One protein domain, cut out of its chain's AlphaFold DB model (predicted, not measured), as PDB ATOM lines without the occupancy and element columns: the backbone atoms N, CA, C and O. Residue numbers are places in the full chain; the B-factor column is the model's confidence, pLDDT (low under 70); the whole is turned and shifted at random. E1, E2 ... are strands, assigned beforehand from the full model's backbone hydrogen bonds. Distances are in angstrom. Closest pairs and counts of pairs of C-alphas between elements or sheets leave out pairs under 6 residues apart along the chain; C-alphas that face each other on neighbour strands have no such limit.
ATOM      1  N   PHE A 428      39.799 147.436 379.586       82.69
ATOM      2  CA  PHE A 428      39.097 147.659 378.328       82.69
ATOM      3  C   PHE A 428      37.594 147.377 378.488       82.69
ATOM      4  O   PHE A 428      37.243 146.351 379.077       82.69
ATOM      5  N   PRO A 429      36.701 148.206 377.911       87.69
ATOM      6  CA  PRO A 429      35.266 147.956 377.940       87.69
ATOM      7  C   PRO A 429      34.930 146.561 377.397       87.69
ATOM      8  O   PRO A 429      35.435 146.152 376.347       87.69
ATOM      9  N   THR A 430      34.061 145.834 378.098       94.12
ATOM     10  CA  THR A 430      33.577 144.519 377.660       94.12
ATOM     11  C   THR A 430      32.382 144.693 376.732       94.12
ATOM     12  O   THR A 430      31.449 145.423 377.060       94.12
ATOM     13  N   VAL A 431      32.398 144.023 375.580       96.69
ATOM     14  CA  VAL A 431      31.360 144.094 374.547       96.69
ATOM     15  C   VAL A 431      30.510 142.826 374.550       96.69
ATOM     16  O   VAL A 431      31.030 141.728 374.350       96.69
ATOM     17  N   ASN A 432      29.201 142.994 374.736       97.06
ATOM     18  CA  ASN A 432      28.202 141.925 374.711       97.06
ATOM     19  C   ASN A 432      27.317 142.031 373.463       97.06
ATOM     20  O   ASN A 432      26.899 143.128 373.090       97.06
ATOM     21  N   LEU A 433      27.001 140.892 372.849       97.69
ATOM     22  CA  LEU A 433      26.070 140.787 371.731       97.69
ATOM     23  C   LEU A 433      24.627 140.639 372.229       97.69
ATOM     24  O   LEU A 433      24.348 139.856 373.132       97.69
ATOM     25  N   SER A 434      23.702 141.353 371.599       96.06
ATOM     26  CA  SER A 434      22.262 141.237 371.843       96.06
ATOM     27  C   SER A 434      21.478 141.375 370.541       96.06
ATOM     28  O   SER A 434      21.975 141.969 369.583       96.06
ATOM     29  N   LEU A 435      20.255 140.848 370.525       96.62
ATOM     30  CA  LEU A 435      19.348 140.903 369.379       96.62
ATOM     31  C   LEU A 435      18.051 141.614 369.770       96.62
ATOM     32  O   LEU A 435      17.601 141.476 370.907       96.62
ATOM     33  N   SER A 436      17.427 142.324 368.829       94.12
ATOM     34  CA  SER A 436      16.094 142.909 369.042       94.12
ATOM     35  C   SER A 436      15.000 141.852 369.209       94.12
ATOM     36  O   SER A 436      14.046 142.077 369.949       94.12
ATOM     37  N   THR A 437      15.135 140.710 368.532       91.19
ATOM     38  CA  THR A 437      14.259 139.533 368.624       91.19
ATOM     39  C   THR A 437      15.085 138.269 368.367       91.19
ATOM     40  O   THR A 437      16.138 138.326 367.734       91.19
ATOM     41  N   THR A 438      14.629 137.119 368.867       90.25
ATOM     42  CA  THR A 438      15.286 135.807 368.672       90.25
ATOM     43  C   THR A 438      14.523 134.899 367.704       90.25
ATOM     44  O   THR A 438      14.843 133.721 367.583       90.25
ATOM     45  N   ALA A 439      13.500 135.433 367.035       85.94
ATOM     46  CA  ALA A 439      12.687 134.728 366.055       85.94
ATOM     47  C   ALA A 439      12.382 135.648 364.866       85.94
ATOM     48  O   ALA A 439      12.196 136.858 365.057       85.94
ATOM     49  N   GLY A 440      12.334 135.070 363.668       81.44
ATOM     50  CA  GLY A 440      11.924 135.724 362.432       81.44
ATOM     51  C   GLY A 440      11.077 134.794 361.566       81.44
ATOM     52  O   GLY A 440      11.188 133.578 361.672       81.44
ATOM     53  N   LEU A 441      10.225 135.392 360.738       79.56
ATOM     54  CA  LEU A 441       9.449 134.713 359.700       79.56
ATOM     55  C   LEU A 441       9.889 135.276 358.347       79.56
ATOM     56  O   LEU A 441      10.053 136.504 358.231       79.56
ATOM     57  N   GLU A 442      10.066 134.408 357.360       78.38
ATOM     58  CA  GLU A 442      10.477 134.779 356.003       78.38
ATOM     59  C   GLU A 442       9.461 135.731 355.335       78.38
ATOM     60  O   GLU A 442       9.844 136.831 354.929       78.38
ATOM     61  N   ALA A 443       8.154 135.470 355.483       66.12
ATOM     62  CA  ALA A 443       7.043 136.235 354.888       66.12
ATOM     63  C   ALA A 443       7.036 137.745 355.185       66.12
ATOM     64  O   ALA A 443       6.341 138.523 354.530       66.12
ATOM     65  N   ASN A 444       7.739 138.172 356.237       60.75
ATOM     66  CA  ASN A 444       7.725 139.551 356.719       60.75
ATOM     67  C   ASN A 444       9.035 140.305 356.453       60.75
ATOM     68  O   ASN A 444       9.151 141.459 356.875       60.75
ATOM     69  N   THR A 445      10.025 139.699 355.780       69.19
ATOM     70  CA  THR A 445      11.387 140.259 355.629       69.19
ATOM     71  C   THR A 445      11.923 140.774 356.969       69.19
ATOM     72  O   THR A 445      12.277 141.947 357.132       69.19
ATOM     73  N   THR A 446      11.862 139.916 357.992       82.44
ATOM     74  CA  THR A 446      12.097 140.317 359.384       82.44
ATOM     75  C   THR A 446      13.489 140.942 359.540       82.44
ATOM     76  O   THR A 446      14.500 140.283 359.308       82.44
ATOM     77  N   ALA A 447      13.552 142.208 359.964       89.88
ATOM     78  CA  ALA A 447      14.801 142.914 360.241       89.88
ATOM     79  C   ALA A 447      15.149 142.831 361.735       89.88
ATOM     80  O   ALA A 447      14.502 143.449 362.581       89.88
ATOM     81  N   ILE A 448      16.200 142.082 362.053       92.25
ATOM     82  CA  ILE A 448      16.710 141.869 363.404       92.25
ATOM     83  C   ILE A 448      17.907 142.796 363.618       92.25
ATOM     84  O   ILE A 448      18.906 142.739 362.898       92.25
ATOM     85  N   ILE A 449      17.815 143.672 364.617       95.94
ATOM     86  CA  ILE A 449      18.915 144.561 364.988       95.94
ATOM     87  C   ILE A 449      19.879 143.768 365.868       95.94
ATOM     88  O   ILE A 449      19.534 143.345 366.972       95.94
ATOM     89  N   VAL A 450      21.095 143.590 365.365       97.50
ATOM     90  CA  VAL A 450      22.209 142.942 366.048       97.50
ATOM     91  C   VAL A 450      23.059 144.034 366.674       97.50
ATOM     92  O   VAL A 450      23.722 144.789 365.961       97.50
ATOM     93  N   THR A 451      23.041 144.141 367.999       97.69
ATOM     94  CA  THR A 451      23.733 145.212 368.722       97.69
ATOM     95  C   THR A 451      24.891 144.656 369.535       97.69
ATOM     96  O   THR A 451      24.707 143.772 370.371       97.69
ATOM     97  N   ALA A 452      26.076 145.225 369.319       97.69
ATOM     98  CA  ALA A 452      27.227 145.073 370.194       97.69
ATOM     99  C   ALA A 452      27.227 146.227 371.208       97.69
ATOM    100  O   ALA A 452      27.258 147.396 370.818       97.69
ATOM    101  N   THR A 453      27.182 145.899 372.500       97.62
ATOM    102  CA  THR A 453      27.104 146.873 373.598       97.62
ATOM    103  C   THR A 453      28.352 146.799 374.465       97.62
ATOM    104  O   THR A 453      28.575 145.787 375.127       97.62
ATOM    105  N   ALA A 454      29.145 147.866 374.476       96.44
ATOM    106  CA  ALA A 454      30.278 148.059 375.373       96.44
ATOM    107  C   ALA A 454      29.811 148.486 376.777       96.44
ATOM    108  O   ALA A 454      28.885 149.285 376.919       96.44
ATOM    109  N   SER A 455      30.490 147.999 377.818       93.88
ATOM    110  CA  SER A 455      30.213 148.327 379.227       93.88
ATOM    111  C   SER A 455      30.408 149.810 379.576       93.88
ATOM    112  O   SER A 455      29.871 150.289 380.571       93.88
ATOM    113  N   SER A 456      31.168 150.541 378.761       92.00
ATOM    114  CA  SER A 456      31.363 151.989 378.840       92.00
ATOM    115  C   SER A 456      31.650 152.553 377.447       92.00
ATOM    116  O   SER A 456      31.955 151.802 376.519       92.00
ATOM    117  N   ALA A 457      31.529 153.875 377.286       91.00
ATOM    118  CA  ALA A 457      31.782 154.528 376.005       91.00
ATOM    119  C   ALA A 457      33.219 154.261 375.525       91.00
ATOM    120  O   ALA A 457      34.164 154.345 376.312       91.00
ATOM    121  N   VAL A 458      33.382 153.936 374.243       92.19
ATOM    122  CA  VAL A 458      34.697 153.620 373.669       92.19
ATOM    123  C   VAL A 458      35.462 154.890 373.291       92.19
ATOM    124  O   VAL A 458      34.878 155.867 372.828       92.19
ATOM    125  N   SER A 459      36.784 154.909 373.475       87.88
ATOM    126  CA  SER A 459      37.616 156.102 373.230       87.88
ATOM    127  C   SER A 459      37.971 156.317 371.753       87.88
ATOM    128  O   SER A 459      38.254 157.438 371.335       87.88
ATOM    129  N   SER A 460      37.892 155.275 370.928       91.56
ATOM    130  CA  SER A 460      38.075 155.325 369.474       91.56
ATOM    131  C   SER A 460      37.022 154.449 368.787       91.56
ATOM    132  O   SER A 460      36.232 153.808 369.474       91.56
ATOM    133  N   ASN A 461      36.953 154.434 367.454       94.75
ATOM    134  CA  ASN A 461      36.045 153.507 366.773       94.75
ATOM    135  C   ASN A 461      36.508 152.067 367.022       94.75
ATOM    136  O   ASN A 461      37.573 151.677 366.550       94.75
ATOM    137  N   GLN A 462      35.691 151.282 367.720       97.06
ATOM    138  CA  GLN A 462      35.974 149.879 368.011       97.06
ATOM    139  C   GLN A 462      35.154 148.975 367.101       97.06
ATOM    140  O   GLN A 462      34.013 149.296 366.772       97.06
ATOM    141  N   THR A 463      35.712 147.839 366.698       97.06
ATOM    142  CA  THR A 463      35.071 146.922 365.753       97.06
ATOM    143  C   THR A 463      35.089 145.486 366.249       97.06
ATOM    144  O   THR A 463      36.068 145.044 366.850       97.06
ATOM    145  N   VAL A 464      34.033 144.741 365.935       97.38
ATOM    146  CA  VAL A 464      33.973 143.280 366.070       97.38
ATOM    147  C   VAL A 464      33.463 142.673 364.766       97.38
ATOM    148  O   VAL A 464      32.588 143.243 364.111       97.38
ATOM    149  N   ASN A 465      33.996 141.515 364.384       97.81
ATOM    150  CA  ASN A 465      33.517 140.769 363.223       97.81
ATOM    151  C   ASN A 465      32.261 139.990 363.605       97.81
ATOM    152  O   ASN A 465      32.263 139.316 364.631       97.81
ATOM    153  N   LEU A 466      31.234 140.037 362.761       97.25
ATOM    154  CA  LEU A 466      29.992 139.292 362.916       97.25
ATOM    155  C   LEU A 466      29.988 138.085 361.970       97.25
ATOM    156  O   LEU A 466      30.046 138.239 360.751       97.25
ATOM    157  N   GLY A 467      29.923 136.887 362.545       94.69
ATOM    158  CA  GLY A 467      29.758 135.626 361.829       94.69
ATOM    159  C   GLY A 467      28.362 135.046 362.030       94.69
ATOM    160  O   GLY A 467      27.759 135.234 363.086       94.69
ATOM    161  N   VAL A 468      27.875 134.311 361.033       95.38
ATOM    162  CA  VAL A 468      26.607 133.571 361.081       95.38
ATOM    163  C   VAL A 468      26.911 132.109 360.781       95.38
ATOM    164  O   VAL A 468      27.638 131.799 359.839       95.38
ATOM    165  N   THR A 469      26.392 131.218 361.615       93.31
ATOM    166  CA  THR A 469      26.456 129.757 361.449       93.31
ATOM    167  C   THR A 469      25.130 129.162 361.897       93.31
ATOM    168  O   THR A 469      24.349 129.872 362.517       93.31
ATOM    169  N   GLY A 470      24.861 127.884 361.649       89.62
ATOM    170  CA  GLY A 470      23.664 127.239 362.182       89.62
ATOM    171  C   GLY A 470      23.212 126.043 361.358       89.62
ATOM    172  O   GLY A 470      23.968 125.554 360.519       89.62
ATOM    173  N   THR A 471      22.012 125.540 361.634       85.19
ATOM    174  CA  THR A 471      21.403 124.411 360.910       85.19
ATOM    175  C   THR A 471      20.292 124.913 360.003       85.19
ATOM    176  O   THR A 471      19.485 125.724 360.446       85.19
ATOM    177  N   GLY A 472      20.236 124.427 358.764       80.06
ATOM    178  CA  GLY A 472      19.266 124.891 357.764       80.06
ATOM    179  C   GLY A 472      19.698 126.183 357.072       80.06
ATOM    180  O   GLY A 472      19.560 126.265 355.868       80.06
ATOM    181  N   ILE A 473      20.363 127.100 357.790       86.19
ATOM    182  CA  ILE A 473      20.719 128.418 357.254       86.19
ATOM    183  C   ILE A 473      21.919 128.431 356.284       86.19
ATOM    184  O   ILE A 473      22.995 127.884 356.557       86.19
ATOM    185  N   THR A 474      21.770 129.161 355.187       85.88
ATOM    186  CA  THR A 474      22.747 129.453 354.142       85.88
ATOM    187  C   THR A 474      22.742 130.953 353.797       85.88
ATOM    188  O   THR A 474      22.073 131.759 354.432       85.88
ATOM    189  N   THR A 475      23.557 131.387 352.827       84.06
ATOM    190  CA  THR A 475      23.638 132.812 352.446       84.06
ATOM    191  C   THR A 475      22.475 133.299 351.573       84.06
ATOM    192  O   THR A 475      22.482 134.476 351.214       84.06
ATOM    193  N   SER A 476      21.543 132.429 351.161       84.94
ATOM    194  CA  SER A 476      20.296 132.851 350.497       84.94
ATOM    195  C   SER A 476      19.269 133.386 351.491       84.94
ATOM    196  O   SER A 476      18.595 134.354 351.166       84.94
ATOM    197  N   ASP A 477      19.252 132.846 352.707       86.19
ATOM    198  CA  ASP A 477      18.129 132.970 353.649       86.19
ATOM    199  C   ASP A 477      18.258 134.233 354.527       86.19
ATOM    200  O   ASP A 477      17.359 134.630 355.273       86.19
ATOM    201  N   TYR A 478      19.403 134.922 354.447       91.31
ATOM    202  CA  TYR A 478      19.620 136.182 355.149       91.31
ATOM    203  C   TYR A 478      20.512 137.168 354.395       91.31
ATOM    204  O   TYR A 478      21.403 136.820 353.619       91.31
ATOM    205  N   ASN A 479      20.339 138.448 354.720       91.25
ATOM    206  CA  ASN A 479      21.226 139.530 354.325       91.25
ATOM    207  C   ASN A 479      21.756 140.262 355.565       91.25
ATOM    208  O   ASN A 479      20.996 140.638 356.455       91.25
ATOM    209  N   LEU A 480      23.067 140.496 355.616       93.31
ATOM    210  CA  LEU A 480      23.684 141.354 356.624       93.31
ATOM    211  C   LEU A 480      23.990 142.723 356.028       93.31
ATOM    212  O   LEU A 480      24.720 142.824 355.044       93.31
ATOM    213  N   SER A 481      23.559 143.791 356.706       94.12
ATOM    214  CA  SER A 481      23.917 145.154 356.295       94.12
ATOM    215  C   SER A 481      25.432 145.398 356.316       94.12
ATOM    216  O   SER A 481      25.933 146.248 355.584       94.12
ATOM    217  N   ASN A 482      26.160 144.688 357.187       94.56
ATOM    218  CA  ASN A 482      27.618 144.630 357.222       94.56
ATOM    219  C   ASN A 482      28.078 143.391 358.014       94.56
ATOM    220  O   ASN A 482      27.367 142.927 358.898       94.56
ATOM    221  N   ASN A 483      29.282 142.881 357.761       94.56
ATOM    222  CA  ASN A 483      29.881 141.785 358.541       94.56
ATOM    223  C   ASN A 483      30.803 142.279 359.673       94.56
ATOM    224  O   ASN A 483      31.442 141.478 360.355       94.56
ATOM    225  N   ILE A 484      30.877 143.594 359.878       96.88
ATOM    226  CA  ILE A 484      31.607 144.242 360.967       96.88
ATOM    227  C   ILE A 484      30.639 145.164 361.704       96.88
ATOM    228  O   ILE A 484      30.007 146.028 361.091       96.88
ATOM    229  N   ILE A 485      30.555 145.006 363.026       97.56
ATOM    230  CA  ILE A 485      29.849 145.945 363.898       97.56
ATOM    231  C   ILE A 485      30.867 146.965 364.404       97.56
ATOM    232  O   ILE A 485      31.833 146.597 365.074       97.56
ATOM    233  N   THR A 486      30.640 148.243 364.100       97.44
ATOM    234  CA  THR A 486      31.469 149.359 364.573       97.44
ATOM    235  C   THR A 486      30.753 150.096 365.698       97.44
ATOM    236  O   THR A 486      29.655 150.607 365.489       97.44
ATOM    237  N   ILE A 487      31.391 150.196 366.863       97.69
ATOM    238  CA  ILE A 487      31.005 151.079 367.969       97.69
ATOM    239  C   ILE A 487      31.778 152.395 367.780       97.69
ATOM    240  O   ILE A 487      33.007 152.391 367.905       97.69
ATOM    241  N   PRO A 488      31.119 153.513 367.424       96.81
ATOM    242  CA  PRO A 488      31.812 154.778 367.201       96.81
ATOM    243  C   PRO A 488      32.436 155.340 368.482       96.81
ATOM    244  O   PRO A 488      31.904 155.146 369.575       96.81
ATOM    245  N   SER A 489      33.520 156.103 368.341       93.88
ATOM    246  CA  SER A 489      34.132 156.845 369.452       93.88
ATOM    247  C   SER A 489      33.086 157.675 370.212       93.88
ATOM    248  O   SER A 489      32.246 158.351 369.613       93.88
ATOM    249  N   GLY A 490      33.126 157.594 371.541       90.44
ATOM    250  CA  GLY A 490      32.199 158.246 372.462       90.44
ATOM    251  C   GLY A 490      30.859 157.528 372.654       90.44
ATOM    252  O   GLY A 490      30.073 157.969 373.489       90.44
ATOM    253  N   GLN A 491      30.587 156.437 371.931       96.12
ATOM    254  CA  GLN A 491      29.345 155.665 372.044       96.12
ATOM    255  C   GLN A 491      29.560 154.350 372.798       96.12
ATOM    256  O   GLN A 491      30.677 153.846 372.908       96.12
ATOM    257  N   THR A 492      28.475 153.777 373.314       95.81
ATOM    258  CA  THR A 492      28.464 152.445 373.945       95.81
ATOM    259  C   THR A 492      27.960 151.353 373.011       95.81
ATOM    260  O   THR A 492      28.166 150.179 373.296       95.81
ATOM    261  N   THR A 493      27.302 151.701 371.906       96.50
ATOM    262  CA  THR A 493      26.656 150.724 371.026       96.50
ATOM    263  C   THR A 493      27.033 150.910 369.565       96.50
ATOM    264  O   THR A 493      27.256 152.017 369.074       96.50
ATOM    265  N   GLY A 494      27.093 149.781 368.869       96.88
ATOM    266  CA  GLY A 494      27.151 149.678 367.419       96.88
ATOM    267  C   GLY A 494      26.184 148.589 366.978       96.88
ATOM    268  O   GLY A 494      25.996 147.609 367.700       96.88
ATOM    269  N   SER A 495      25.568 148.754 365.809       96.94
ATOM    270  CA  SER A 495      24.563 147.807 365.329       96.94
ATOM    271  C   SER A 495      24.731 147.477 363.853       96.94
ATOM    272  O   SER A 495      25.170 148.306 363.057       96.94
ATOM    273  N   VAL A 496      24.324 146.264 363.506       97.31
ATOM    274  CA  VAL A 496      24.147 145.759 362.143       97.31
ATOM    275  C   VAL A 496      22.728 145.210 362.035       97.31
ATOM    276  O   VAL A 496      22.150 144.780 363.031       97.31
ATOM    277  N   ILE A 497      22.150 145.243 360.838       95.38
ATOM    278  CA  ILE A 497      20.844 144.639 360.574       95.38
ATOM    279  C   ILE A 497      21.067 143.267 359.942       95.38
ATOM    280  O   ILE A 497      21.780 143.152 358.944       95.38
ATOM    281  N   PHE A 498      20.458 142.251 360.545       94.00
ATOM    282  CA  PHE A 498      20.258 140.928 359.972       94.00
ATOM    283  C   PHE A 498      18.837 140.883 359.411       94.00
ATOM    284  O   PHE A 498      17.876 140.957 360.173       94.00
ATOM    285  N   SER A 499      18.698 140.814 358.094       91.12
ATOM    286  CA  SER A 499      17.403 140.711 357.426       91.12
ATOM    287  C   SER A 499      17.176 139.277 356.988       91.12
ATOM    288  O   SER A 499      17.998 138.746 356.246       91.12
ATOM    289  N   VAL A 500      16.066 138.685 357.411       90.25
ATOM    290  CA  VAL A 500      15.580 137.416 356.857       90.25
ATOM    291  C   VAL A 500      15.136 137.656 355.411       90.25
ATOM    292  O   VAL A 500      14.500 138.680 355.126       90.25
ATOM    293  N   VAL A 501      15.518 136.761 354.504       87.94
ATOM    294  CA  VAL A 501      15.151 136.810 353.084       87.94
ATOM    295  C   VAL A 501      13.985 135.858 352.861       87.94
ATOM    296  O   VAL A 501      14.089 134.697 353.204       87.94
ATOM    297  N   ASP A 502      12.895 136.378 352.304       82.56
ATOM    298  CA  ASP A 502      11.768 135.580 351.807       82.56
ATOM    299  C   ASP A 502      12.157 134.993 350.449       82.56
ATOM    300  O   ASP A 502      12.576 135.758 349.561       82.56
ATOM    301  N   ASP A 503      12.039 133.679 350.276       75.81
ATOM    302  CA  ASP A 503      12.194 133.062 348.967       75.81
ATOM    303  C   ASP A 503      10.958 132.263 348.516       75.81
ATOM    304  O   ASP A 503       9.854 132.794 348.575       75.81
ATOM    305  N   ALA A 504      11.137 131.150 347.815       74.44
ATOM    306  CA  ALA A 504      10.037 130.305 347.337       74.44
ATOM    307  C   ALA A 504      10.361 128.813 347.531       74.44
ATOM    308  O   ALA A 504       9.742 127.940 346.901       74.44
ATOM    309  N   VAL A 505      11.432 128.523 348.266       71.88
ATOM    310  CA  VAL A 505      11.973 127.201 348.529       71.88
ATOM    311  C   VAL A 505      11.391 126.747 349.848       71.88
ATOM    312  O   VAL A 505      11.420 127.450 350.837       71.88
ATOM    313  N   VAL A 506      10.858 125.532 349.848       67.38
ATOM    314  CA  VAL A 506      10.237 124.984 351.047       67.38
ATOM    315  C   VAL A 506      11.317 124.302 351.851       67.38
ATOM    316  O   VAL A 506      11.845 123.255 351.449       67.38
ATOM    317  N   GLU A 507      11.640 124.928 352.959       72.75
ATOM    318  CA  GLU A 507      12.690 124.562 353.881       72.75
ATOM    319  C   GLU A 507      12.051 124.119 355.203       72.75
ATOM    320  O   GLU A 507      10.937 123.587 355.248       72.75
ATOM    321  N   GLY A 508      12.790 124.166 356.297       75.06
ATOM    322  CA  GLY A 508      12.278 123.709 357.574       75.06
ATOM    323  C   GLY A 508      13.052 124.389 358.669       75.06
ATOM    324  O   GLY A 508      14.273 124.353 358.632       75.06
ATOM    325  N   THR A 509      12.327 124.915 359.660       81.44
ATOM    326  CA  THR A 509      12.810 125.827 360.709       81.44
ATOM    327  C   THR A 509      14.333 125.878 360.865       81.44
ATOM    328  O   THR A 509      14.956 124.999 361.480       81.44
ATOM    329  N   GLU A 510      14.926 126.948 360.354       87.88
ATOM    330  CA  GLU A 510      16.357 127.179 360.369       87.88
ATOM    331  C   GLU A 510      16.765 127.810 361.703       87.88
ATOM    332  O   GLU A 510      16.018 128.534 362.372       87.88
ATOM    333  N   THR A 511      18.005 127.566 362.119       89.06
ATOM    334  CA  THR A 511      18.593 128.280 363.254       89.06
ATOM    335  C   THR A 511      19.823 129.043 362.802       89.06
ATOM    336  O   THR A 511      20.682 128.486 362.123       89.06
ATOM    337  N   ALA A 512      19.936 130.308 363.211       92.56
ATOM    338  CA  ALA A 512      21.106 131.149 362.994       92.56
ATOM    339  C   ALA A 512      21.767 131.481 364.335       92.56
ATOM    340  O   ALA A 512      21.192 132.144 365.192       92.56
ATOM    341  N   THR A 513      23.004 131.052 364.520       95.25
ATOM    342  CA  THR A 513      23.890 131.449 365.614       95.25
ATOM    343  C   THR A 513      24.780 132.594 365.139       95.25
ATOM    344  O   THR A 513      25.708 132.394 364.344       95.25
ATOM    345  N   LEU A 514      24.497 133.801 365.625       96.06
ATOM    346  CA  LEU A 514      25.288 135.002 365.377       96.06
ATOM    347  C   LEU A 514      26.402 135.086 366.406       96.06
ATOM    348  O   LEU A 514      26.134 135.077 367.606       96.06
ATOM    349  N   THR A 515      27.640 135.216 365.937       96.88
ATOM    350  CA  THR A 515      28.824 135.288 366.793       96.88
ATOM    351  C   THR A 515      29.635 136.545 366.529       96.88
ATOM    352  O   THR A 515      29.896 136.888 365.377       96.88
ATOM    353  N   ILE A 516      30.074 137.224 367.589       97.50
ATOM    354  CA  ILE A 516      31.088 138.276 367.488       97.50
ATOM    355  C   ILE A 516      32.477 137.725 367.802       97.50
ATOM    356  O   ILE A 516      32.675 136.976 368.757       97.50
ATOM    357  N   SER A 517      33.454 138.102 366.981       96.44
ATOM    358  CA  SER A 517      34.845 137.652 367.074       96.44
ATOM    359  C   SER A 517      35.814 138.762 366.663       96.44
ATOM    360  O   SER A 517      35.393 139.815 366.189       96.44
ATOM    361  N   ASN A 518      37.121 138.520 366.819       95.62
ATOM    362  CA  ASN A 518      38.195 139.420 366.371       95.62
ATOM    363  C   ASN A 518      37.999 140.886 366.824       95.62
ATOM    364  O   ASN A 518      37.888 141.777 365.980       95.62
ATOM    365  N   PRO A 519      37.919 141.147 368.143       95.94
ATOM    366  CA  PRO A 519      37.750 142.504 368.649       95.94
ATOM    367  C   PRO A 519      38.961 143.377 368.294       95.94
ATOM    368  O   PRO A 519      40.106 142.929 368.388       95.94
ATOM    369  N   SER A 520      38.729 144.637 367.919       93.44
ATOM    370  CA  SER A 520      39.803 145.627 367.782       93.44
ATOM    371  C   SER A 520      40.493 145.888 369.126       93.44
ATOM    372  O   SER A 520      39.876 145.782 370.188       93.44
ATOM    373  N   SER A 521      41.766 146.298 369.094       87.94
ATOM    374  CA  SER A 521      42.504 146.705 370.297       87.94
ATOM    375  C   SER A 521      41.734 147.780 371.064       87.94
ATOM    376  O   SER A 521      41.345 148.779 370.462       87.94
ATOM    377  N   GLY A 522      41.508 147.597 372.365       86.12
ATOM    378  CA  GLY A 522      40.780 148.565 373.191       86.12
ATOM    379  C   GLY A 522      39.421 148.098 373.717       86.12
ATOM    380  O   GLY A 522      38.780 148.859 374.429       86.12
ATOM    381  N   ILE A 523      38.969 146.887 373.376       92.00
ATOM    382  CA  ILE A 523      37.762 146.242 373.928       92.00
ATOM    383  C   ILE A 523      38.043 144.769 374.247       92.00
ATOM    384  O   ILE A 523      38.946 144.161 373.673       92.00
ATOM    385  N   THR A 524      37.251 144.183 375.140       94.31
ATOM    386  CA  THR A 524      37.228 142.734 375.413       94.31
ATOM    387  C   THR A 524      35.860 142.155 375.055       94.31
ATOM    388  O   THR A 524      34.871 142.882 375.027       94.31
ATOM    389  N   LEU A 525      35.773 140.859 374.736       94.62
ATOM    390  CA  LEU A 525      34.496 140.210 374.415       94.62
ATOM    391  C   LEU A 525      33.871 139.573 375.661       94.62
ATOM    392  O   LEU A 525      34.559 138.869 376.395       94.62
ATOM    393  N   GLY A 526      32.573 139.802 375.864       93.88
ATOM    394  CA  GLY A 526      31.758 139.140 376.885       93.88
ATOM    395  C   GLY A 526      30.838 138.089 376.262       93.88
ATOM    396  O   GLY A 526      31.312 137.063 375.780       93.88
ATOM    397  N   THR A 527      29.524 138.324 376.250       93.81
ATOM    398  CA  THR A 527      28.558 137.457 375.553       93.81
ATOM    399  C   THR A 527      28.802 137.518 374.050       93.81
ATOM    400  O   THR A 527      28.498 138.523 373.407       93.81
ATOM    401  N   THR A 528      29.352 136.447 373.479       96.19
ATOM    402  CA  THR A 528      29.784 136.422 372.076       96.19
ATOM    403  C   THR A 528      28.786 135.818 371.107       96.19
ATOM    404  O   THR A 528      29.009 135.955 369.912       96.19
ATOM    405  N   SER A 529      27.724 135.155 371.570       95.56
ATOM    406  CA  SER A 529      26.845 134.357 370.711       95.56
ATOM    407  C   SER A 529      25.377 134.560 371.043       95.56
ATOM    408  O   SER A 529      25.015 134.544 372.215       95.56
ATOM    409  N   GLN A 530      24.537 134.688 370.017       96.75
ATOM    410  CA  GLN A 530      23.084 134.775 370.138       96.75
ATOM    411  C   GLN A 530      22.414 133.929 369.053       96.75
ATOM    412  O   GLN A 530      22.898 133.881 367.925       96.75
ATOM    413  N   ASN A 531      21.288 133.300 369.386       94.44
ATOM    414  CA  ASN A 531      20.567 132.421 368.469       94.44
ATOM    415  C   ASN A 531      19.290 133.091 367.957       94.44
ATOM    416  O   ASN A 531      18.580 133.761 368.709       94.44
ATOM    417  N   ILE A 532      18.999 132.856 366.685       93.25
ATOM    418  CA  ILE A 532      17.779 133.227 365.980       93.25
ATOM    419  C   ILE A 532      17.162 131.937 365.454       93.25
ATOM    420  O   ILE A 532      17.879 131.056 364.985       93.25
ATOM    421  N   THR A 533      15.844 131.824 365.547       89.75
ATOM    422  CA  THR A 533      15.065 130.799 364.842       89.75
ATOM    423  C   THR A 533      14.340 131.468 363.682       89.75
ATOM    424  O   THR A 533      13.700 132.500 363.892       89.75
ATOM    425  N   ILE A 534      14.483 130.928 362.480       88.31
ATOM    426  CA  ILE A 534      13.787 131.388 361.280       88.31
ATOM    427  C   ILE A 534      12.744 130.326 360.948       88.31
ATOM    428  O   ILE A 534      12.986 129.133 361.119       88.31
ATOM    429  N   ALA A 535      11.539 130.773 360.631       82.50
ATOM    430  CA  ALA A 535      10.482 129.909 360.152       82.50
ATOM    431  C   ALA A 535      10.228 130.229 358.678       82.50
ATOM    432  O   ALA A 535       9.957 131.388 358.342       82.50
ATOM    433  N   ASP A 536      10.302 129.186 357.859       73.50
ATOM    434  CA  ASP A 536       9.860 129.173 356.470       73.50
ATOM    435  C   ASP A 536       8.338 129.412 356.385       73.50
ATOM    436  O   ASP A 536       7.550 128.836 357.152       73.50
ATOM    437  N   ASN A 537       7.919 130.304 355.488       70.94
ATOM    438  CA  ASN A 537       6.507 130.555 355.167       70.94
ATOM    439  C   ASN A 537       6.045 129.905 353.865       70.94
ATOM    440  O   ASN A 537       4.859 130.024 353.526       70.94
ATOM    441  N   ASP A 538       6.941 129.270 353.128       60.19
ATOM    442  CA  ASP A 538       6.618 128.560 351.917       60.19
ATOM    443  C   ASP A 538       6.040 127.178 352.214       60.19
ATOM    444  O   ASP A 538       6.243 126.530 353.240       60.19
ATOM    445  N   ILE A 539       5.204 126.720 351.288       53.28
ATOM    446  CA  ILE A 539       4.514 125.437 351.388       53.28
ATOM    447  C   ILE A 539       4.806 124.654 350.112       53.28
ATOM    448  O   ILE A 539       4.646 125.173 349.007       53.28
ATOM    449  N   ALA A 540       5.209 123.384 350.257       41.28
ATOM    450  CA  ALA A 540       5.511 122.484 349.141       41.28
ATOM    451  C   ALA A 540       4.406 122.524 348.077       41.28
ATOM    452  O   ALA A 540       3.228 122.333 348.377       41.28
ATOM    453  N   ALA A 541       4.777 122.747 346.813       35.81
ATOM    454  CA  ALA A 541       3.825 122.688 345.713       35.81
ATOM    455  C   ALA A 541       3.254 121.261 345.586       35.81
ATOM    456  O   ALA A 541       3.965 120.329 345.203       35.81
ATOM    457  N   PHE A 542       1.964 121.081 345.889       36.81
ATOM    458  CA  PHE A 542       1.281 119.786 345.792       36.81
ATOM    459  C   PHE A 542       0.616 119.573 344.415       36.81
ATOM    460  O   PHE A 542       0.076 120.517 343.829       36.81
ATOM    461  N   PRO A 543       0.584 118.332 343.884       31.39
ATOM    462  CA  PRO A 543      -0.217 118.000 342.712       31.39
ATOM    463  C   PRO A 543      -1.718 118.061 343.042       31.39
ATOM    464  O   PRO A 543      -2.195 117.442 343.990       31.39
ATOM    465  N   ILE A 544      -2.480 118.794 342.229       31.09
ATOM    466  CA  ILE A 544      -3.936 118.926 342.354       31.09
ATOM    467  C   ILE A 544      -4.621 117.610 341.945       31.09
ATOM    468  O   ILE A 544      -4.502 117.189 340.794       31.09
ATOM    469  N   ILE A 545      -5.402 116.998 342.845       32.31
ATOM    470  CA  ILE A 545      -6.351 115.920 342.511       32.31
ATOM    471  C   ILE A 545      -7.765 116.512 342.466       32.31
ATOM    472  O   ILE A 545      -8.334 116.880 343.491       32.31
ATOM    473  N   THR A 546      -8.352 116.578 341.270       31.69
ATOM    474  CA  THR A 546      -9.759 116.962 341.079       31.69
ATOM    475  C   THR A 546     -10.634 115.711 341.091       31.69
ATOM    476  O   THR A 546     -10.533 114.886 340.186       31.69
ATOM    477  N   VAL A 547     -11.532 115.577 342.072       33.44
ATOM    478  CA  VAL A 547     -12.567 114.530 342.086       33.44
ATOM    479  C   VAL A 547     -13.903 115.156 341.689       33.44
ATOM    480  O   VAL A 547     -14.409 116.028 342.387       33.44
ATOM    481  N   SER A 548     -14.495 114.717 340.574       31.89
ATOM    482  CA  SER A 548     -15.891 115.035 340.244       31.89
ATOM    483  C   SER A 548     -16.736 113.768 340.303       31.89
ATOM    484  O   SER A 548     -16.477 112.830 339.552       31.89
ATOM    485  N   SER A 549     -17.767 113.745 341.147       34.16
ATOM    486  CA  SER A 549     -18.809 112.720 341.099       34.16
ATOM    487  C   SER A 549     -19.915 113.159 340.138       34.16
ATOM    488  O   SER A 549     -20.552 114.191 340.356       34.16
ATOM    489  N   ASN A 550     -20.189 112.375 339.098       31.89
ATOM    490  CA  ASN A 550     -21.466 112.438 338.396       31.89
ATOM    491  C   ASN A 550     -22.345 111.271 338.875       31.89
ATOM    492  O   ASN A 550     -21.922 110.121 338.934       31.89
ATOM    493  N   ASN A 551     -23.592 111.563 339.241       37.38
ATOM    494  CA  ASN A 551     -24.491 110.613 339.913       37.38
ATOM    495  C   ASN A 551     -25.044 109.505 338.990       37.38
ATOM    496  O   ASN A 551     -26.153 109.028 339.215       37.38
ATOM    497  N   SER A 552     -24.309 109.097 337.952       39.03
ATOM    498  CA  SER A 552     -24.806 108.134 336.967       39.03
ATOM    499  C   SER A 552     -23.816 107.060 336.517       39.03
ATOM    500  O   SER A 552     -24.173 106.398 335.557       39.03
ATOM    501  N   GLN A 553     -22.648 106.867 337.162       32.34
ATOM    502  CA  GLN A 553     -21.834 105.622 337.272       32.34
ATOM    503  C   GLN A 553     -20.558 105.934 338.096       32.34
ATOM    504  O   GLN A 553     -20.030 107.035 337.946       32.34
ATOM    505  N   PRO A 554     -20.024 105.028 338.944       33.59
ATOM    506  CA  PRO A 554     -18.824 105.310 339.729       33.59
ATOM    507  C   PRO A 554     -17.593 105.184 338.824       33.59
ATOM    508  O   PRO A 554     -17.022 104.108 338.676       33.59
ATOM    509  N   VAL A 555     -17.211 106.269 338.153       32.72
ATOM    510  CA  VAL A 555     -15.960 106.336 337.391       32.72
ATOM    511  C   VAL A 555     -15.109 107.456 337.969       32.72
ATOM    512  O   VAL A 555     -15.414 108.633 337.801       32.72
ATOM    513  N   THR A 556     -14.032 107.073 338.650       36.09
ATOM    514  CA  THR A 556     -12.984 107.979 339.124       36.09
ATOM    515  C   THR A 556     -11.930 108.110 338.029       36.09
ATOM    516  O   THR A 556     -11.215 107.154 337.742       36.09
ATOM    517  N   THR A 557     -11.824 109.278 337.396       33.84
ATOM    518  CA  THR A 557     -10.705 109.616 336.498       33.84
ATOM    519  C   THR A 557      -9.682 110.468 337.240       33.84
ATOM    520  O   THR A 557     -10.032 111.529 337.749       33.84
ATOM    521  N   ILE A 558      -8.429 110.012 337.280       34.66
ATOM    522  CA  ILE A 558      -7.280 110.725 337.859       34.66
ATOM    523  C   ILE A 558      -6.499 111.385 336.713       34.66
ATOM    524  O   ILE A 558      -6.237 110.732 335.702       34.66
ATOM    525  N   PHE A 559      -6.119 112.655 336.859       34.00
ATOM    526  CA  PHE A 559      -5.188 113.341 335.955       34.00
ATOM    527  C   PHE A 559      -3.837 113.506 336.658       34.00
ATOM    528  O   PHE A 559      -3.812 113.924 337.813       34.00
ATOM    529  N   ASP A 560      -2.729 113.210 335.971       31.09
ATOM    530  CA  ASP A 560      -1.400 113.681 336.384       31.09
ATOM    531  C   ASP A 560      -1.055 114.989 335.646       31.09
ATOM    532  O   ASP A 560      -1.535 115.236 334.536       31.09
ATOM    533  N   ASN A 561      -0.238 115.846 336.265       34.53
ATOM    534  CA  ASN A 561       0.185 117.133 335.699       34.53
ATOM    535  C   ASN A 561       1.508 117.045 334.902       34.53
ATOM    536  O   ASN A 561       2.270 118.005 334.845       34.53
ATOM    537  N   SER A 562       1.816 115.893 334.301       35.38
ATOM    538  CA  SER A 562       3.007 115.669 333.463       35.38
ATOM    539  C   SER A 562       2.694 115.546 331.964       35.38
ATOM    540  O   SER A 562       3.597 115.389 331.146       35.38
ATOM    541  N   GLY A 563       1.423 115.666 331.563       32.50
ATOM    542  CA  GLY A 563       1.026 115.631 330.150       32.50
ATOM    543  C   GLY A 563       1.079 114.238 329.504       32.50
ATOM    544  O   GLY A 563       0.961 114.131 328.283       32.50
ATOM    545  N   GLY A 564       1.220 113.165 330.289       30.58
ATOM    546  CA  GLY A 564       1.177 111.779 329.817       30.58
ATOM    547  C   GLY A 564      -0.188 111.126 330.038       30.58
ATOM    548  O   GLY A 564      -0.524 110.718 331.142       30.58
ATOM    549  N   THR A 565      -0.995 110.963 328.987       29.86
ATOM    550  CA  THR A 565      -2.306 110.303 329.097       29.86
ATOM    551  C   THR A 565      -2.170 108.776 329.058       29.86
ATOM    552  O   THR A 565      -2.084 108.195 327.973       29.86
ATOM    553  N   THR A 566      -2.227 108.104 330.210       27.91
ATOM    554  CA  THR A 566      -2.596 106.675 330.260       27.91
ATOM    555  C   THR A 566      -3.787 106.469 331.201       27.91
ATOM    556  O   THR A 566      -3.692 106.780 332.385       27.91
ATOM    557  N   PRO A 567      -4.945 105.996 330.701       30.58
ATOM    558  CA  PRO A 567      -6.101 105.736 331.549       30.58
ATOM    559  C   PRO A 567      -5.884 104.458 332.373       30.58
ATOM    560  O   PRO A 567      -5.742 103.371 331.814       30.58
ATOM    561  N   ILE A 568      -5.900 104.577 333.703       34.44
ATOM    562  CA  ILE A 568      -5.972 103.436 334.626       34.44
ATOM    563  C   ILE A 568      -7.448 103.189 334.956       34.44
ATOM    564  O   ILE A 568      -8.155 104.092 335.393       34.44
ATOM    565  N   THR A 569      -7.927 101.964 334.725       30.03
ATOM    566  CA  THR A 569      -9.292 101.534 335.076       30.03
ATOM    567  C   THR A 569      -9.250 100.879 336.457       30.03
ATOM    568  O   THR A 569      -8.572  99.867 336.610       30.03
ATOM    569  N   VAL A 570      -9.948 101.429 337.455       33.09
ATOM    570  CA  VAL A 570     -10.069 100.816 338.793       33.09
ATOM    571  C   VAL A 570     -11.470 100.219 338.936       33.09
ATOM    572  O   VAL A 570     -12.460 100.945 338.883       33.09
ATOM    573  N   LEU A 571     -11.543  98.893 339.083       31.73
ATOM    574  CA  LEU A 571     -12.727  98.171 339.546       31.73
ATOM    575  C   LEU A 571     -12.538  97.936 341.055       31.73
ATOM    576  O   LEU A 571     -11.628  97.214 341.447       31.73
ATOM    577  N   ASP A 572     -13.409  98.544 341.859       30.53
ATOM    578  CA  ASP A 572     -13.723  98.204 343.257       30.53
ATOM    579  C   ASP A 572     -12.988  98.977 344.383       30.53
ATOM    580  O   ASP A 572     -11.793  99.282 344.344       30.53
ATOM    581  N   ASN A 573     -13.761  99.277 345.439       33.81
ATOM    582  CA  ASN A 573     -13.458 100.168 346.577       33.81
ATOM    583  C   ASN A 573     -12.345  99.685 347.538       33.81
ATOM    584  O   ASN A 573     -12.092 100.342 348.542       33.81
ATOM    585  N   ASN A 574     -11.674  98.564 347.257       33.56
ATOM    586  CA  ASN A 574     -10.656  97.966 348.139       33.56
ATOM    587  C   ASN A 574      -9.205  98.219 347.693       33.56
ATOM    588  O   ASN A 574      -8.272  97.636 348.239       33.56
ATOM    589  N   THR A 575      -8.996  99.105 346.718       32.97
ATOM    590  CA  THR A 575      -7.668  99.391 346.144       32.97
ATOM    591  C   THR A 575      -7.167 100.820 346.380       32.97
ATOM    592  O   THR A 575      -6.216 101.245 345.734       32.97
ATOM    593  N   ILE A 576      -7.733 101.545 347.355       38.12
ATOM    594  CA  ILE A 576      -7.190 102.820 347.874       38.12
ATOM    595  C   ILE A 576      -6.502 102.585 349.232       38.12
ATOM    596  O   ILE A 576      -6.682 103.326 350.184       38.12
ATOM    597  N   SER A 577      -5.748 101.491 349.362       33.97
ATOM    598  CA  SER A 577      -4.952 101.212 350.571       33.97
ATOM    599  C   SER A 577      -3.462 101.038 350.276       33.97
ATOM    600  O   SER A 577      -2.693 100.800 351.197       33.97
ATOM    601  N   ASN A 578      -3.035 101.147 349.010       31.02
ATOM    602  CA  ASN A 578      -1.668 100.798 348.609       31.02
ATOM    603  C   ASN A 578      -0.964 101.846 347.728       31.02
ATOM    604  O   ASN A 578       0.015 101.514 347.065       31.02
ATOM    605  N   LEU A 579      -1.444 103.097 347.697       30.17
ATOM    606  CA  LEU A 579      -0.901 104.132 346.802       30.17
ATOM    607  C   LEU A 579      -0.670 105.508 347.450       30.17
ATOM    608  O   LEU A 579      -0.707 106.520 346.761       30.17
ATOM    609  N   ILE A 580      -0.428 105.558 348.759       32.69
ATOM    610  CA  ILE A 580      -0.056 106.790 349.472       32.69
ATOM    611  C   ILE A 580       0.848 106.419 350.649       32.69
ATOM    612  O   ILE A 580       0.385 106.136 351.744       32.69
ATOM    613  N   SER A 581       2.155 106.360 350.392       26.09
ATOM    614  CA  SER A 581       3.197 106.154 351.408       26.09
ATOM    615  C   SER A 581       3.906 107.460 351.796       26.09
ATOM    616  O   SER A 581       5.001 107.417 352.348       26.09
ATOM    617  N   THR A 582       3.322 108.620 351.481       23.72
ATOM    618  CA  THR A 582       3.868 109.950 351.796       23.72
ATOM    619  C   THR A 582       2.732 110.938 352.095       23.72
ATOM    620  O   THR A 582       1.691 110.850 351.439       23.72
ATOM    621  N   PRO A 583       2.901 111.863 353.058       27.03
ATOM    622  CA  PRO A 583       1.849 112.767 353.518       27.03
ATOM    623  C   PRO A 583       1.527 113.830 352.457       27.03
ATOM    624  O   PRO A 583       2.431 114.452 351.903       27.03
ATOM    625  N   THR A 584       0.239 114.059 352.193       27.38
ATOM    626  CA  THR A 584      -0.251 115.088 351.261       27.38
ATOM    627  C   THR A 584      -1.142 116.060 352.030       27.38
ATOM    628  O   THR A 584      -2.197 115.661 352.521       27.38
ATOM    629  N   ILE A 585      -0.733 117.329 352.131       26.05
ATOM    630  CA  ILE A 585      -1.556 118.433 352.646       26.05
ATOM    631  C   ILE A 585      -2.269 119.079 351.451       26.05
ATOM    632  O   ILE A 585      -1.667 119.334 350.413       26.05
ATOM    633  N   VAL A 586      -3.573 119.320 351.572       29.47
ATOM    634  CA  VAL A 586      -4.391 119.977 350.543       29.47
ATOM    635  C   VAL A 586      -4.377 121.484 350.800       29.47
ATOM    636  O   VAL A 586      -4.891 121.918 351.826       29.47
ATOM    637  N   GLN A 587      -3.861 122.296 349.874       24.81
ATOM    638  CA  GLN A 587      -4.143 123.737 349.847       24.81
ATOM    639  C   GLN A 587      -4.492 124.219 348.434       24.81
ATOM    640  O   GLN A 587      -3.906 123.794 347.442       24.81
ATOM    641  N   ASN A 588      -5.475 125.122 348.386       27.47
ATOM    642  CA  ASN A 588      -6.028 125.822 347.226       27.47
ATOM    643  C   ASN A 588      -6.716 124.974 346.151       27.47
ATOM    644  O   ASN A 588      -6.233 124.817 345.033       27.47
ATOM    645  N   ASN A 589      -7.965 124.592 346.432       27.88
ATOM    646  CA  ASN A 589      -9.005 124.698 345.413       27.88
ATOM    647  C   ASN A 589     -10.360 125.062 346.019       27.88
ATOM    648  O   ASN A 589     -10.788 124.527 347.039       27.88
ATOM    649  N   THR A 590     -11.045 125.972 345.335       26.77
ATOM    650  CA  THR A 590     -12.429 126.365 345.575       26.77
ATOM    651  C   THR A 590     -13.343 125.137 345.574       26.77
ATOM    652  O   THR A 590     -13.582 124.544 344.521       26.77
TER     653      THR A 590
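This is residues 428 to 590 of the 795 residues of the protein "Putative outer membrane adhesin" of Nostoc commune NIES-4072 (UniProt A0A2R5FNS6). The printed part has little regular structure, the named strands holding only 57 of its 163 residues: two curled sheets, partly face to face, make a body at one end, and a long tail with no named element, residues 536 to 590, runs on from it. The printed part has 163 residues, with nine strands and no named helix: all strand. The sheets run E2 E9 E8 E4 E6, mixed, and E1 E3 E7 E5, antiparallel. It is extended, 86 by 26 by 24 A, radius of gyration of the C-alphas 26.3 A.

E1, residues 430 to 435, is antiparallel to E3, residues 447 to 454, with N 432 and O 453 within hydrogen-bond range, 2.9 A. The closest C-alphas of E6, residues 484 to 487, and E7, residues 493 to 500, are Ile 487 and Gly 494, 4.1 A.

E2 is residues 439 to 441, E4 462 to 471, 30.2 A long, E5 478 to 480, E8 510 to 517, E9 529 to 535. C-alpha 430 is at (33.577, 144.519, 377.660), C-alpha 535 at (10.482, 129.909, 360.152).

The printed part has no cut; link E8 to E9 is long. Residues 538 to 590 are under pLDDT 70.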